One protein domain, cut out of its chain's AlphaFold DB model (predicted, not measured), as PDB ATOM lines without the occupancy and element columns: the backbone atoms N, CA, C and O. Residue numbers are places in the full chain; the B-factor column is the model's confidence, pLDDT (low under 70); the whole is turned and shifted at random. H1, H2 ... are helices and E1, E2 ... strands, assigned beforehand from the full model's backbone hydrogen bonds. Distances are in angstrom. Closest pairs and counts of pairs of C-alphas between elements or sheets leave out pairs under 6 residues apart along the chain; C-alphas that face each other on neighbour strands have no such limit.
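AT A GLANCE: This is residues 3 to 93 of the 107 residues of an uncharacterized protein of Acidisphaera rubrifaciens HS-AP3 (UniProt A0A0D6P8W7). A strongly twisted sheet of five strands has a long helix, H2, lying lengthwise over its middle strand E3 on one face. The shorter helix H1 lies over the E1 and E2 side of that same face, and the opposite face has no named helix. The 91 printed residues hold two named helices and five named strands, in the order H1, E1, E2, E3, E4, E5, H2; the sheet's order is E1 - E2 - E3 - E4 - E5, all antiparallel. The class is mixed, helices and strands, and the whole is compact, with a radius of gyration of the C-alphas of 12.5 A and spans of 37 by 29 by 21 A.

HOW THE PARTS SIT: Start at H1, residues 3 to 13, which is on the sheet at a height of 9.2 A and runs along the strands. Its closest C-alphas to E1, residues 21 to 25, are those of Ile 11 and Trp 22, 6.8 A apart. From E1 you enter a meander, each strand the antiparallel neighbour of the one before. E1 and E2, residues 28 to 34, form a hairpin, with N 23 and O 30 at 2.8 A. E2 and E3, residues 40 to 47, form the next hairpin; look at N 31 and O 43, 2.8 A. E3 and E4, residues 53 to 60, form another, with N 42 and O 58 at 2.8 A. E4 and E5, residues 68 to 72, form the last, with N 57 and O 68 at 2.7 A. E1 and E5 are the edge strands, and they are apart. H2, residues 75 to 91, is on the same face as H1, at a height of 7.7 A. It lies over E3 and, only just, over E4, on which 3 of its 17 C-alphas fall; on the local plane it stands at 5 degrees to E3, along the strands. The closest C-alphas of E3 and H2 are those of Val 43 and Ala 82, 6.5 A apart. H1 and H2 are close but not clearly touching, at a steep tilt of 44 degrees, the same way; their closest C-alphas, of Leu 7 and Gln 75, are 7.8 A apart. In H2 every O i to N i+4 pair is within hydrogen-bond range; in H1 5 of 7 are.

IN THESE COORDINATES: Find C-alpha 3 at (190.836, 221.092, 241.714), where H1 begins; it runs 16.6 A to residue 13. E1, 21 to 25, is 11.6 A long; E2, 28 to 34, 18.5 A; E3, 40 to 47, 22.9 A; E4, 53 to 60, 22.5 A; and E5, 68 to 72, 13.8 A. H2 runs 24.3 A from residue 75 to C-alpha 91 at (215.441, 226.339, 224.993).

THE WHOLE: The C-alphas of Ala 37 and Ala 50, the two farthest apart, are 38.5 A apart. The printed part has no cut and no long link. Mean pLDDT of the printed part is 75.6; look for values under 70 at residues 3 to 20, 37 to 38, 61 to 66 and 93.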
ATOM      1  N   ALA A   3     189.535 220.478 242.029       53.47
ATOM      2  CA  ALA A   3     190.836 221.092 241.714       53.47
ATOM      3  C   ALA A   3     191.475 220.600 240.398       53.47
ATOM      4  O   ALA A   3     192.142 221.360 239.702       53.47
ATOM      5  N   LEU A   4     191.238 219.335 240.033       50.84
ATOM      6  CA  LEU A   4     191.788 218.728 238.816       50.84
ATOM      7  C   LEU A   4     191.061 219.182 237.544       50.84
ATOM      8  O   LEU A   4     191.679 219.272 236.490       50.84
ATOM      9  N   SER A   5     189.770 219.523 237.640       54.84
ATOM     10  CA  SER A   5     189.011 220.026 236.488       54.84
ATOM     11  C   SER A   5     189.482 221.427 236.082       54.84
ATOM     12  O   SER A   5     189.694 221.673 234.903       54.84
ATOM     13  N   GLY A   6     189.749 222.312 237.053       58.69
ATOM     14  CA  GLY A   6     190.315 223.640 236.777       58.69
ATOM     15  C   GLY A   6     191.756 223.603 236.248       58.69
ATOM     16  O   GLY A   6     192.144 224.465 235.464       58.69
ATOM     17  N   LEU A   7     192.535 222.576 236.620       55.56
ATOM     18  CA  LEU A   7     193.877 222.332 236.071       55.56
ATOM     19  C   LEU A   7     193.813 222.082 234.559       55.56
ATOM     20  O   LEU A   7     194.572 222.670 233.798       55.56
ATOM     21  N   LEU A   8     192.889 221.209 234.142       58.47
ATOM     22  CA  LEU A   8     192.707 220.804 232.749       58.47
ATOM     23  C   LEU A   8     192.286 221.979 231.862       58.47
ATOM     24  O   LEU A   8     192.814 222.125 230.760       58.47
ATOM     25  N   ASP A   9     191.388 222.834 232.354       58.75
ATOM     26  CA  ASP A   9     190.962 224.033 231.625       58.75
ATOM     27  C   ASP A   9     192.095 225.074 231.529       58.75
ATOM     28  O   ASP A   9     192.305 225.655 230.468       58.75
ATOM     29  N   SER A  10     192.910 225.242 232.580       56.00
ATOM     30  CA  SER A  10     194.070 226.152 232.570       56.00
ATOM     31  C   SER A  10     195.233 225.664 231.693       56.00
ATOM     32  O   SER A  10     196.018 226.478 231.203       56.00
ATOM     33  N   ILE A  11     195.364 224.354 231.457       56.78
ATOM     34  CA  ILE A  11     196.377 223.804 230.542       56.78
ATOM     35  C   ILE A  11     196.100 224.221 229.088       56.78
ATOM     36  O   ILE A  11     197.045 224.505 228.354       56.78
ATOM     37  N   ARG A  12     194.824 224.324 228.694       55.22
ATOM     38  CA  ARG A  12     194.401 224.563 227.304       55.22
ATOM     39  C   ARG A  12     194.587 225.999 226.794       55.22
ATOM     40  O   ARG A  12     194.671 226.173 225.583       55.22
ATOM     41  N   ASP A  13     194.636 226.999 227.675       50.00
ATOM     42  CA  ASP A  13     194.426 228.406 227.279       50.00
ATOM     43  C   ASP A  13     195.715 229.197 226.968       50.00
ATOM     44  O   ASP A  13     195.689 230.195 226.254       50.00
ATOM     45  N   GLU A  14     196.881 228.742 227.435       46.84
ATOM     46  CA  GLU A  14     198.141 229.483 227.280       46.84
ATOM     47  C   GLU A  14     199.125 228.755 226.353       46.84
ATOM     48  O   GLU A  14     199.794 227.813 226.777       46.84
ATOM     49  N   GLY A  15     199.173 229.227 225.100       43.28
ATOM     50  CA  GLY A  15     200.192 229.039 224.053       43.28
ATOM     51  C   GLY A  15     201.139 227.839 224.163       43.28
ATOM     52  O   GLY A  15     202.096 227.859 224.937       43.28
ATOM     53  N   CYS A  16     200.932 226.844 223.297       43.84
ATOM     54  CA  CYS A  16     201.845 225.717 223.122       43.84
ATOM     55  C   CYS A  16     203.236 226.193 222.683       43.84
ATOM     56  O   CYS A  16     203.377 226.876 221.668       43.84
ATOM     57  N   VAL A  17     204.274 225.773 223.404       51.22
ATOM     58  CA  VAL A  17     205.636 225.740 222.865       51.22
ATOM     59  C   VAL A  17     205.818 224.341 222.279       51.22
ATOM     60  O   VAL A  17     205.657 223.365 223.000       51.22
ATOM     61  N   GLU A  18     206.127 224.220 220.983       59.97
ATOM     62  CA  GLU A  18     206.097 222.941 220.229       59.97
ATOM     63  C   GLU A  18     206.970 221.808 220.814       59.97
ATOM     64  O   GLU A  18     206.835 220.650 220.432       59.97
ATOM     65  N   CYS A  19     207.868 222.129 221.742       65.56
ATOM     66  CA  CYS A  19     208.780 221.200 222.404       65.56
ATOM     67  C   CYS A  19     208.256 220.621 223.732       65.56
ATOM     68  O   CYS A  19     208.902 219.723 224.272       65.56
ATOM     69  N   ASN A  20     207.157 221.145 224.296       69.38
ATOM     70  CA  ASN A  20     206.559 220.625 225.524       69.38
ATOM     71  C   ASN A  20     205.036 220.476 225.394       69.38
ATOM     72  O   ASN A  20     204.286 221.440 225.283       69.38
ATOM     73  N   GLU A  21     204.565 219.231 225.428       78.88
ATOM     74  CA  GLU A  21     203.135 218.936 225.479       78.88
ATOM     75  C   GLU A  21     202.722 218.736 226.938       78.88
ATOM     76  O   GLU A  21     203.305 217.912 227.651       78.88
ATOM     77  N   TRP A  22     201.736 219.515 227.387       82.38
ATOM     78  CA  TRP A  22     201.131 219.369 228.707       82.38
ATOM     79  C   TRP A  22     199.923 218.446 228.624       82.38
ATOM     80  O   TRP A  22     198.970 218.697 227.888       82.38
ATOM     81  N   CYS A  23     199.944 217.399 229.431       81.31
ATOM     82  CA  CYS A  23     198.884 216.414 229.540       81.31
ATOM     83  C   CYS A  23     198.597 216.119 231.016       81.31
ATOM     84  O   CYS A  23     199.280 216.619 231.913       81.31
ATOM     85  N   VAL A  24     197.550 215.339 231.280       79.25
ATOM     86  CA  VAL A  24     197.303 214.798 232.617       79.25
ATOM     87  C   VAL A  24     197.648 213.318 232.614       79.25
ATOM     88  O   VAL A  24     196.975 212.529 231.956       79.25
ATOM     89  N   GLU A  25     198.693 212.962 233.355       77.12
ATOM     90  CA  GLU A  25     199.175 211.589 233.549       77.12
ATOM     91  C   GLU A  25     199.037 211.246 235.036       77.12
ATOM     92  O   GLU A  25     199.405 212.050 235.888       77.12
ATOM     93  N   ASP A  26     198.434 210.097 235.360       79.69
ATOM     94  CA  ASP A  26     198.199 209.638 236.743       79.69
ATOM     95  C   ASP A  26     197.513 210.670 237.665       79.69
ATOM     96  O   ASP A  26     197.689 210.683 238.881       79.69
ATOM     97  N   GLY A  27     196.685 211.546 237.082       76.56
ATOM     98  CA  GLY A  27     195.994 212.615 237.808       76.56
ATOM     99  C   GLY A  27     196.852 213.853 238.088       76.56
ATOM    100  O   GLY A  27     196.401 214.727 238.825       76.56
ATOM    101  N   LEU A  28     198.041 213.960 237.497       81.38
ATOM    102  CA  LEU A  28     198.968 215.082 237.655       81.38
ATOM    103  C   LEU A  28     199.121 215.860 236.344       81.38
ATOM    104  O   LEU A  28     199.179 215.260 235.269       81.38
ATOM    105  N   ALA A  29     199.241 217.188 236.423       84.38
ATOM    106  CA  ALA A  29     199.642 217.984 235.261       84.38
ATOM    107  C   ALA A  29     201.099 217.679 234.939       84.38
ATOM    108  O   ALA A  29     201.972 217.950 235.759       84.38
ATOM    109  N   THR A  30     201.348 217.153 233.747       86.81
ATOM    110  CA  THR A  30     202.664 216.672 233.336       86.81
ATOM    111  C   THR A  30     203.030 217.236 231.970       86.81
ATOM    112  O   THR A  30     202.297 217.066 230.999       86.81
ATOM    113  N   ALA A  31     204.182 217.895 231.890       88.81
ATOM    114  CA  ALA A  31     204.829 218.265 230.641       88.81
ATOM    115  C   ALA A  31     205.900 217.237 230.301       88.81
ATOM    116  O   ALA A  31     206.763 216.959 231.138       88.81
ATOM    117  N   ARG A  32     205.886 216.724 229.073       86.75
ATOM    118  CA  ARG A  32     206.921 215.808 228.576       86.75
ATOM    119  C   ARG A  32     207.805 216.536 227.583       86.75
ATOM    120  O   ARG A  32     207.312 217.125 226.625       86.75
ATOM    121  N   ILE A  33     209.108 216.518 227.845       85.94
ATOM    122  CA  ILE A  33     210.098 217.265 227.076       85.94
ATOM    123  C   ILE A  33     211.175 216.289 226.600       85.94
ATOM    124  O   ILE A  33     212.020 215.871 227.402       85.94
ATOM    125  N   PRO A  34     211.166 215.908 225.312       81.00
ATOM    126  CA  PRO A  34     212.194 215.046 224.744       81.00
ATOM    127  C   PRO A  34     213.589 215.656 224.922       81.00
ATOM    128  O   PRO A  34     213.775 216.868 224.796       81.00
ATOM    129  N   GLN A  35     214.581 214.823 225.223       77.12
ATOM    130  CA  GLN A  35     215.988 215.209 225.298       77.12
ATOM    131  C   GLN A  35     216.804 214.451 224.241       77.12
ATOM    132  O   GLN A  35     216.330 213.543 223.556       77.12
ATOM    133  N   ILE A  36     218.060 214.861 224.075       70.19
ATOM    134  CA  ILE A  36     218.996 214.205 223.159       70.19
ATOM    135  C   ILE A  36     219.276 212.778 223.663       70.19
ATOM    136  O   ILE A  36     219.240 212.525 224.861       70.19
ATOM    137  N   ALA A  37     219.570 211.855 222.743       67.94
ATOM    138  CA  ALA A  37     219.896 210.451 223.027       67.94
ATOM    139  C   ALA A  37     218.747 209.586 223.588       67.94
ATOM    140  O   ALA A  37     218.996 208.476 224.049       67.94
ATOM    141  N   GLY A  38     217.492 210.035 223.464       67.25
ATOM    142  CA  GLY A  38     216.312 209.243 223.839       67.25
ATOM    143  C   GLY A  38     215.893 209.376 225.304       67.25
ATOM    144  O   GLY A  38     214.961 208.692 225.723       67.25
ATOM    145  N   ASP A  39     216.547 210.264 226.057       76.12
ATOM    146  CA  ASP A  39     216.124 210.656 227.400       76.12
ATOM    147  C   ASP A  39     214.888 211.575 227.346       76.12
ATOM    148  O   ASP A  39     214.593 212.221 226.334       76.12
ATOM    149  N   GLU A  40     214.167 211.673 228.459       81.12
ATOM    150  CA  GLU A  40     212.991 212.531 228.612       81.12
ATOM    151  C   GLU A  40     213.084 213.313 229.922       81.12
ATOM    152  O   GLU A  40     213.527 212.801 230.951       81.12
ATOM    153  N   VAL A  41     212.656 214.572 229.899       85.06
ATOM    154  CA  VAL A  41     212.448 215.360 231.112       85.06
ATOM    155  C   VAL A  41     210.958 215.556 231.311       85.06
ATOM    156  O   VAL A  41     210.246 215.937 230.381       85.06
ATOM    157  N   ARG A  42     210.487 215.304 232.531       87.44
ATOM    158  CA  ARG A  42     209.099 215.535 232.922       87.44
ATOM    159  C   ARG A  42     209.009 216.672 233.906       87.44
ATOM    160  O   ARG A  42     209.736 216.674 234.893       87.44
ATOM    161  N   VAL A  43     208.095 217.599 233.671       88.56
ATOM    162  CA  VAL A  43     207.730 218.617 234.658       88.56
ATOM    163  C   VAL A  43     206.337 218.291 235.159       88.56
ATOM    164  O   VAL A  43     205.414 218.205 234.362       88.56
ATOM    165  N   VAL A  44     206.192 218.081 236.459       89.44
ATOM    166  CA  VAL A  44     204.956 217.620 237.091       89.44
ATOM    167  C   VAL A  44     204.481 218.670 238.083       89.44
ATOM    168  O   VAL A  44     205.303 219.273 238.771       89.44
ATOM    169  N   VAL A  45     203.170 218.881 238.166       88.19
ATOM    170  CA  VAL A  45     202.525 219.723 239.180       88.19
ATOM    171  C   VAL A  45     201.485 218.901 239.929       88.19
ATOM    172  O   VAL A  45     200.618 218.272 239.314       88.19
ATOM    173  N   GLU A  46     201.556 218.934 241.257       88.69
ATOM    174  CA  GLU A  46     200.686 218.167 242.144       88.69
ATOM    175  C   GLU A  46     200.140 219.006 243.303       88.69
ATOM    176  O   GLU A  46     200.744 219.982 243.748       88.69
ATOM    177  N   ALA A  47     198.962 218.631 243.800       85.25
ATOM    178  CA  ALA A  47     198.379 219.245 244.986       85.25
ATOM    179  C   ALA A  47     198.909 218.557 246.251       85.25
ATOM    180  O   ALA A  47     198.881 217.329 246.348       85.25
ATOM    181  N   VAL A  48     199.318 219.336 247.253       85.19
ATOM    182  CA  VAL A  48     199.878 218.785 248.495       85.19
ATOM    183  C   VAL A  48     198.767 218.568 249.531       85.19
ATOM    184  O   VAL A  48     197.980 219.487 249.775       85.19
ATOM    185  N   PRO A  49     198.712 217.412 250.228       76.81
ATOM    186  CA  PRO A  49     197.661 217.126 251.211       76.81
ATOM    187  C   PRO A  49     197.535 218.152 252.348       76.81
ATOM    188  O   PRO A  49     196.446 218.360 252.875       76.81
ATOM    189  N   ALA A  50     198.634 218.814 252.722       79.06
ATOM    190  CA  ALA A  50     198.674 219.835 253.775       79.06
ATOM    191  C   ALA A  50     198.238 221.239 253.301       79.06
ATOM    192  O   ALA A  50     198.368 222.207 254.049       79.06
ATOM    193  N   GLY A  51     197.750 221.361 252.065       77.88
ATOM    194  CA  GLY A  51     197.522 222.639 251.404       77.88
ATOM    195  C   GLY A  51     198.753 223.111 250.626       77.88
ATOM    196  O   GLY A  51     199.905 222.828 250.984       77.88
ATOM    197  N   GLY A  52     198.481 223.831 249.539       86.44
ATOM    198  CA  GLY A  52     199.479 224.272 248.570       86.44
ATOM    199  C   GLY A  52     199.665 223.300 247.404       86.44
ATOM    200  O   GLY A  52     198.954 222.301 247.269       86.44
ATOM    201  N   TRP A  53     200.619 223.641 246.550       89.44
ATOM    202  CA  TRP A  53     200.908 222.957 245.298       89.44
ATOM    203  C   TRP A  53     202.410 222.804 245.148       89.44
ATOM    204  O   TRP A  53     203.142 223.768 245.354       89.44
ATOM    205  N   ASP A  54     202.851 221.616 244.769       89.56
ATOM    206  CA  ASP A  54     204.246 221.351 244.459       89.56
ATOM    207  C   ASP A  54     204.413 221.234 242.945       89.56
ATOM    208  O   ASP A  54     203.506 220.824 242.216       89.56
ATOM    209  N   TRP A  55     205.590 221.614 242.464       89.31
ATOM    210  CA  TRP A  55     206.037 221.299 241.118       89.31
ATOM    211  C   TRP A  55     207.418 220.659 241.181       89.31
ATOM    212  O   TRP A  55     208.232 220.992 242.046       89.31
ATOM    213  N   ALA A  56     207.689 219.735 240.266       89.00
ATOM    214  CA  ALA A  56     208.921 218.962 240.242       89.00
ATOM    215  C   ALA A  56     209.361 218.636 238.812       89.00
ATOM    216  O   ALA A  56     208.538 218.414 237.929       89.00
ATOM    217  N   VAL A  57     210.672 218.576 238.594       87.50
ATOM    218  CA  VAL A  57     211.313 218.198 237.333       87.50
ATOM    219  C   VAL A  57     212.024 216.871 237.520       87.50
ATOM    220  O   VAL A  57     212.889 216.746 238.382       87.50
ATOM    221  N   TRP A  58     211.719 215.903 236.672       85.50
ATOM    222  CA  TRP A  58     212.275 214.557 236.701       85.50
ATOM    223  C   TRP A  58     213.010 214.276 235.401       85.50
ATOM    224  O   TRP A  58     212.584 214.717 234.335       85.50
ATOM    225  N   ARG A  59     214.087 213.499 235.477       79.38
ATOM    226  CA  ARG A  59     214.715 212.898 234.299       79.38
ATOM    227  C   ARG A  59     214.299 211.444 234.179       79.38
ATOM    228  O   ARG A  59     214.174 210.751 235.176       79.38
ATOM    229  N   PHE A  60     214.097 210.996 232.954       73.88
ATOM    230  CA  PHE A  60     213.765 209.627 232.592       73.88
ATOM    231  C   PHE A  60     214.755 209.159 231.520       73.88
ATOM    232  O   PHE A  60     215.061 209.941 230.619       73.88
ATOM    233  N   PRO A  61     215.265 207.915 231.594       64.31
ATOM    234  CA  PRO A  61     214.896 206.833 232.521       64.31
ATOM    235  C   PRO A  61     215.639 206.844 233.879       64.31
ATOM    236  O   PRO A  61     215.530 205.888 234.646       64.31
ATOM    237  N   THR A  62     216.423 207.878 234.191       61.00
ATOM    238  CA  THR A  62     217.248 207.946 235.414       61.00
ATOM    239  C   THR A  62     216.409 208.139 236.703       61.00
ATOM    240  O   THR A  62     215.809 209.182 236.908       61.00
ATOM    241  N   LEU A  63     216.385 207.142 237.604       56.59
ATOM    242  CA  LEU A  63     215.715 207.144 238.934       56.59
ATOM    243  C   LEU A  63     216.642 207.648 240.078       56.59
ATOM    244  O   LEU A  63     217.858 207.561 239.910       56.59
ATOM    245  N   PRO A  64     216.158 207.950 241.310       49.38
ATOM    246  CA  PRO A  64     214.908 208.586 241.724       49.38
ATOM    247  C   PRO A  64     215.184 209.931 242.441       49.38
ATOM    248  O   PRO A  64     215.966 210.012 243.386       49.38
ATOM    249  N   GLY A  65     214.498 210.993 242.033       52.97
ATOM    250  CA  GLY A  65     214.538 212.291 242.710       52.97
ATOM    251  C   GLY A  65     214.240 213.424 241.741       52.97
ATOM    252  O   GLY A  65     214.684 213.388 240.595       52.97
ATOM    253  N   ALA A  66     213.479 214.421 242.193       57.38
ATOM    254  CA  ALA A  66     213.283 215.622 241.406       57.38
ATOM    255  C   ALA A  66     214.639 216.327 241.287       57.38
ATOM    256  O   ALA A  66     215.303 216.581 242.293       57.38
ATOM    257  N   VAL A  67     215.064 216.617 240.060       74.62
ATOM    258  CA  VAL A  67     216.270 217.408 239.809       74.62
ATOM    259  C   VAL A  67     216.040 218.816 240.342       74.62
ATOM    260  O   VAL A  67     216.904 219.345 241.036       74.62
ATOM    261  N   TRP A  68     214.843 219.366 240.096       80.19
ATOM    262  CA  TRP A  68     214.365 220.643 240.628       80.19
ATOM    263  C   TRP A  68     212.945 220.502 241.156       80.19
ATOM    264  O   TRP A  68     212.134 219.792 240.570       80.19
ATOM    265  N   SER A  69     212.630 221.212 242.229       86.31
ATOM    266  CA  SER A  69     211.276 221.270 242.767       86.31
ATOM    267  C   SER A  69     211.036 222.588 243.480       86.31
ATOM    268  O   SER A  69     211.977 223.195 243.995       86.31
ATOM    269  N   GLY A  70     209.776 222.983 243.579       85.62
ATOM    270  CA  GLY A  70     209.356 224.127 244.371       85.62
ATOM    271  C   GLY A  70     207.930 223.961 244.870       85.62
ATOM    272  O   GLY A  70     207.177 223.123 244.375       85.62
ATOM    273  N   ARG A  71     207.573 224.786 245.852       88.00
ATOM    274  CA  ARG A  71     206.250 224.809 246.476       88.00
ATOM    275  C   ARG A  71     205.606 226.167 246.268       88.00
ATOM    276  O   ARG A  71     206.278 227.191 246.361       88.00
ATOM    277  N   ALA A  72     204.309 226.170 246.014       84.94
ATOM    278  CA  ALA A  72     203.496 227.357 245.828       84.94
ATOM    279  C   ALA A  72     202.237 227.300 246.697       84.94
ATOM    280  O   ALA A  72     201.754 226.229 247.079       84.94
ATOM    281  N   LEU A  73     201.690 228.473 247.008       86.00
ATOM    282  CA  LEU A  73     200.464 228.588 247.798       86.00
ATOM    283  C   LEU A  73     199.222 228.340 246.937       86.00
ATOM    284  O   LEU A  73     198.202 227.871 247.445       86.00
ATOM    285  N   SER A  74     199.315 228.607 245.632       87.19
ATOM    286  CA  SER A  74     198.227 228.418 244.675       87.19
ATOM    287  C   SER A  74     198.618 227.548 243.478       87.19
ATOM    288  O   SER A  74     199.782 227.440 243.093       87.19
ATOM    289  N   GLN A  75     197.599 226.957 242.853       84.94
ATOM    290  CA  GLN A  75     197.730 226.150 241.641       84.94
ATOM    291  C   GLN A  75     198.331 226.952 240.488       84.94
ATOM    292  O   GLN A  75     199.221 226.479 239.786       84.94
ATOM    293  N   THR A  76     197.845 228.180 240.309       85.62
ATOM    294  CA  THR A  76     198.260 229.085 239.237       85.62
ATOM    295  C   THR A  76     199.738 229.439 239.346       85.62
ATOM    296  O   THR A  76     200.437 229.459 238.335       85.62
ATOM    297  N   GLU A  77     200.241 229.672 240.559       87.12
ATOM    298  CA  GLU A  77     201.664 229.929 240.794       87.12
ATOM    299  C   GLU A  77     202.521 228.700 240.477       87.12
ATOM    300  O   GLU A  77     203.507 228.829 239.750       87.12
ATOM    301  N   ALA A  78     202.125 227.509 240.949       87.06
ATOM    302  CA  ALA A  78     202.848 226.272 240.647       87.06
ATOM    303  C   ALA A  78     202.898 226.001 239.137       87.06
ATOM    304  O   ALA A  78     203.969 225.734 238.596       87.06
ATOM    305  N   MET A  79     201.769 226.153 238.439       86.81
ATOM    306  CA  MET A  79     201.706 226.001 236.983       86.81
ATOM    307  C   MET A  79     202.545 227.052 236.252       86.81
ATOM    308  O   MET A  79     203.248 226.714 235.303       86.81
ATOM    309  N   SER A  80     202.521 228.311 236.697       86.62
ATOM    310  CA  SER A  80     203.324 229.382 236.092       86.62
ATOM    311  C   SER A  80     204.823 229.110 236.233       86.62
ATOM    312  O   SER A  80     205.574 229.267 235.267       86.62
ATOM    313  N   ALA A  81     205.265 228.671 237.415       85.62
ATOM    314  CA  ALA A  81     206.651 228.284 237.659       85.62
ATOM    315  C   ALA A  81     207.049 227.070 236.805       85.62
ATOM    316  O   ALA A  81     208.044 227.123 236.080       85.62
ATOM    317  N   ALA A  82     206.230 226.018 236.815       88.94
ATOM    318  CA  ALA A  82     206.478 224.790 236.071       88.94
ATOM    319  C   ALA A  82     206.540 225.022 234.550       88.94
ATOM    320  O   ALA A  82     207.441 224.514 233.884       88.94
ATOM    321  N   ARG A  83     205.652 225.859 233.995       87.06
ATOM    322  CA  ARG A  83     205.678 226.267 232.578       87.06
ATOM    323  C   ARG A  83     206.957 227.022 232.222       87.06
ATOM    324  O   ARG A  83     207.581 226.698 231.215       87.06
ATOM    325  N   ARG A  84     207.390 227.984 233.048       85.94
ATOM    326  CA  ARG A  84     208.658 228.709 232.821       85.94
ATOM    327  C   ARG A  84     209.854 227.763 232.834       85.94
ATOM    328  O   ARG A  84     210.717 227.856 231.969       85.94
ATOM    329  N   VAL A  85     209.882 226.826 233.778       86.12
ATOM    330  CA  VAL A  85     210.930 225.803 233.851       86.12
ATOM    331  C   VAL A  85     210.906 224.910 232.609       86.12
ATOM    332  O   VAL A  85     211.942 224.727 231.975       86.12
ATOM    333  N   ALA A  86     209.730 224.436 232.189       87.00
ATOM    334  CA  ALA A  86     209.568 223.650 230.967       87.00
ATOM    335  C   ALA A  86     210.048 224.407 229.712       87.00
ATOM    336  O   ALA A  86     210.689 223.821 228.840       87.00
ATOM    337  N   GLN A  87     209.788 225.714 229.625       84.62
ATOM    338  CA  GLN A  87     210.281 226.569 228.538       84.62
ATOM    339  C   GLN A  87     211.808 226.704 228.553       84.62
ATOM    340  O   GLN A  87     212.443 226.575 227.509       84.62
ATOM    341  N   LEU A  88     212.416 226.922 229.721       82.94
ATOM    342  CA  LEU A  88     213.875 227.001 229.844       82.94
ATOM    343  C   LEU A  88     214.547 225.690 229.425       82.94
ATOM    344  O   LEU A  88     215.533 225.706 228.690       82.94
ATOM    345  N   ILE A  89     213.975 224.560 229.837       81.50
ATOM    346  CA  ILE A  89     214.439 223.221 229.465       81.50
ATOM    347  C   ILE A  89     214.391 223.028 227.948       81.50
ATOM    348  O   ILE A  89     215.358 222.557 227.349       81.50
ATOM    349  N   CYS A  90     213.288 223.431 227.323       81.38
ATOM    350  CA  CYS A  90     213.131 223.394 225.876       81.38
ATOM    351  C   CYS A  90     214.162 224.235 225.116       81.38
ATOM    352  O   CYS A  90     214.629 223.826 224.056       81.38
ATOM    353  N   LEU A  91     214.494 225.421 225.632       79.81
ATOM    354  CA  LEU A  91     215.441 226.339 224.993       79.81
ATOM    355  C   LEU A  91     216.904 225.903 225.180       79.81
ATOM    356  O   LEU A  91     217.766 226.318 224.406       79.81
ATOM    357  N   ALA A  92     217.194 225.066 226.181       73.06
ATOM    358  CA  ALA A  92     218.545 224.613 226.509       73.06
ATOM    359  C   ALA A  92     218.617 223.105 226.859       73.06
ATOM    360  O   ALA A  92     219.110 222.743 227.934       73.06
ATOM    361  N   PRO A  93     218.208 222.192 225.953       64.81
ATOM    362  CA  PRO A  93     218.103 220.756 226.245       64.81
ATOM    363  C   PRO A  93     219.459 220.106 226.576       64.81
ATOM    364  O   PRO A  93     219.534 219.111 227.292       64.81
TER     365      PRO A  93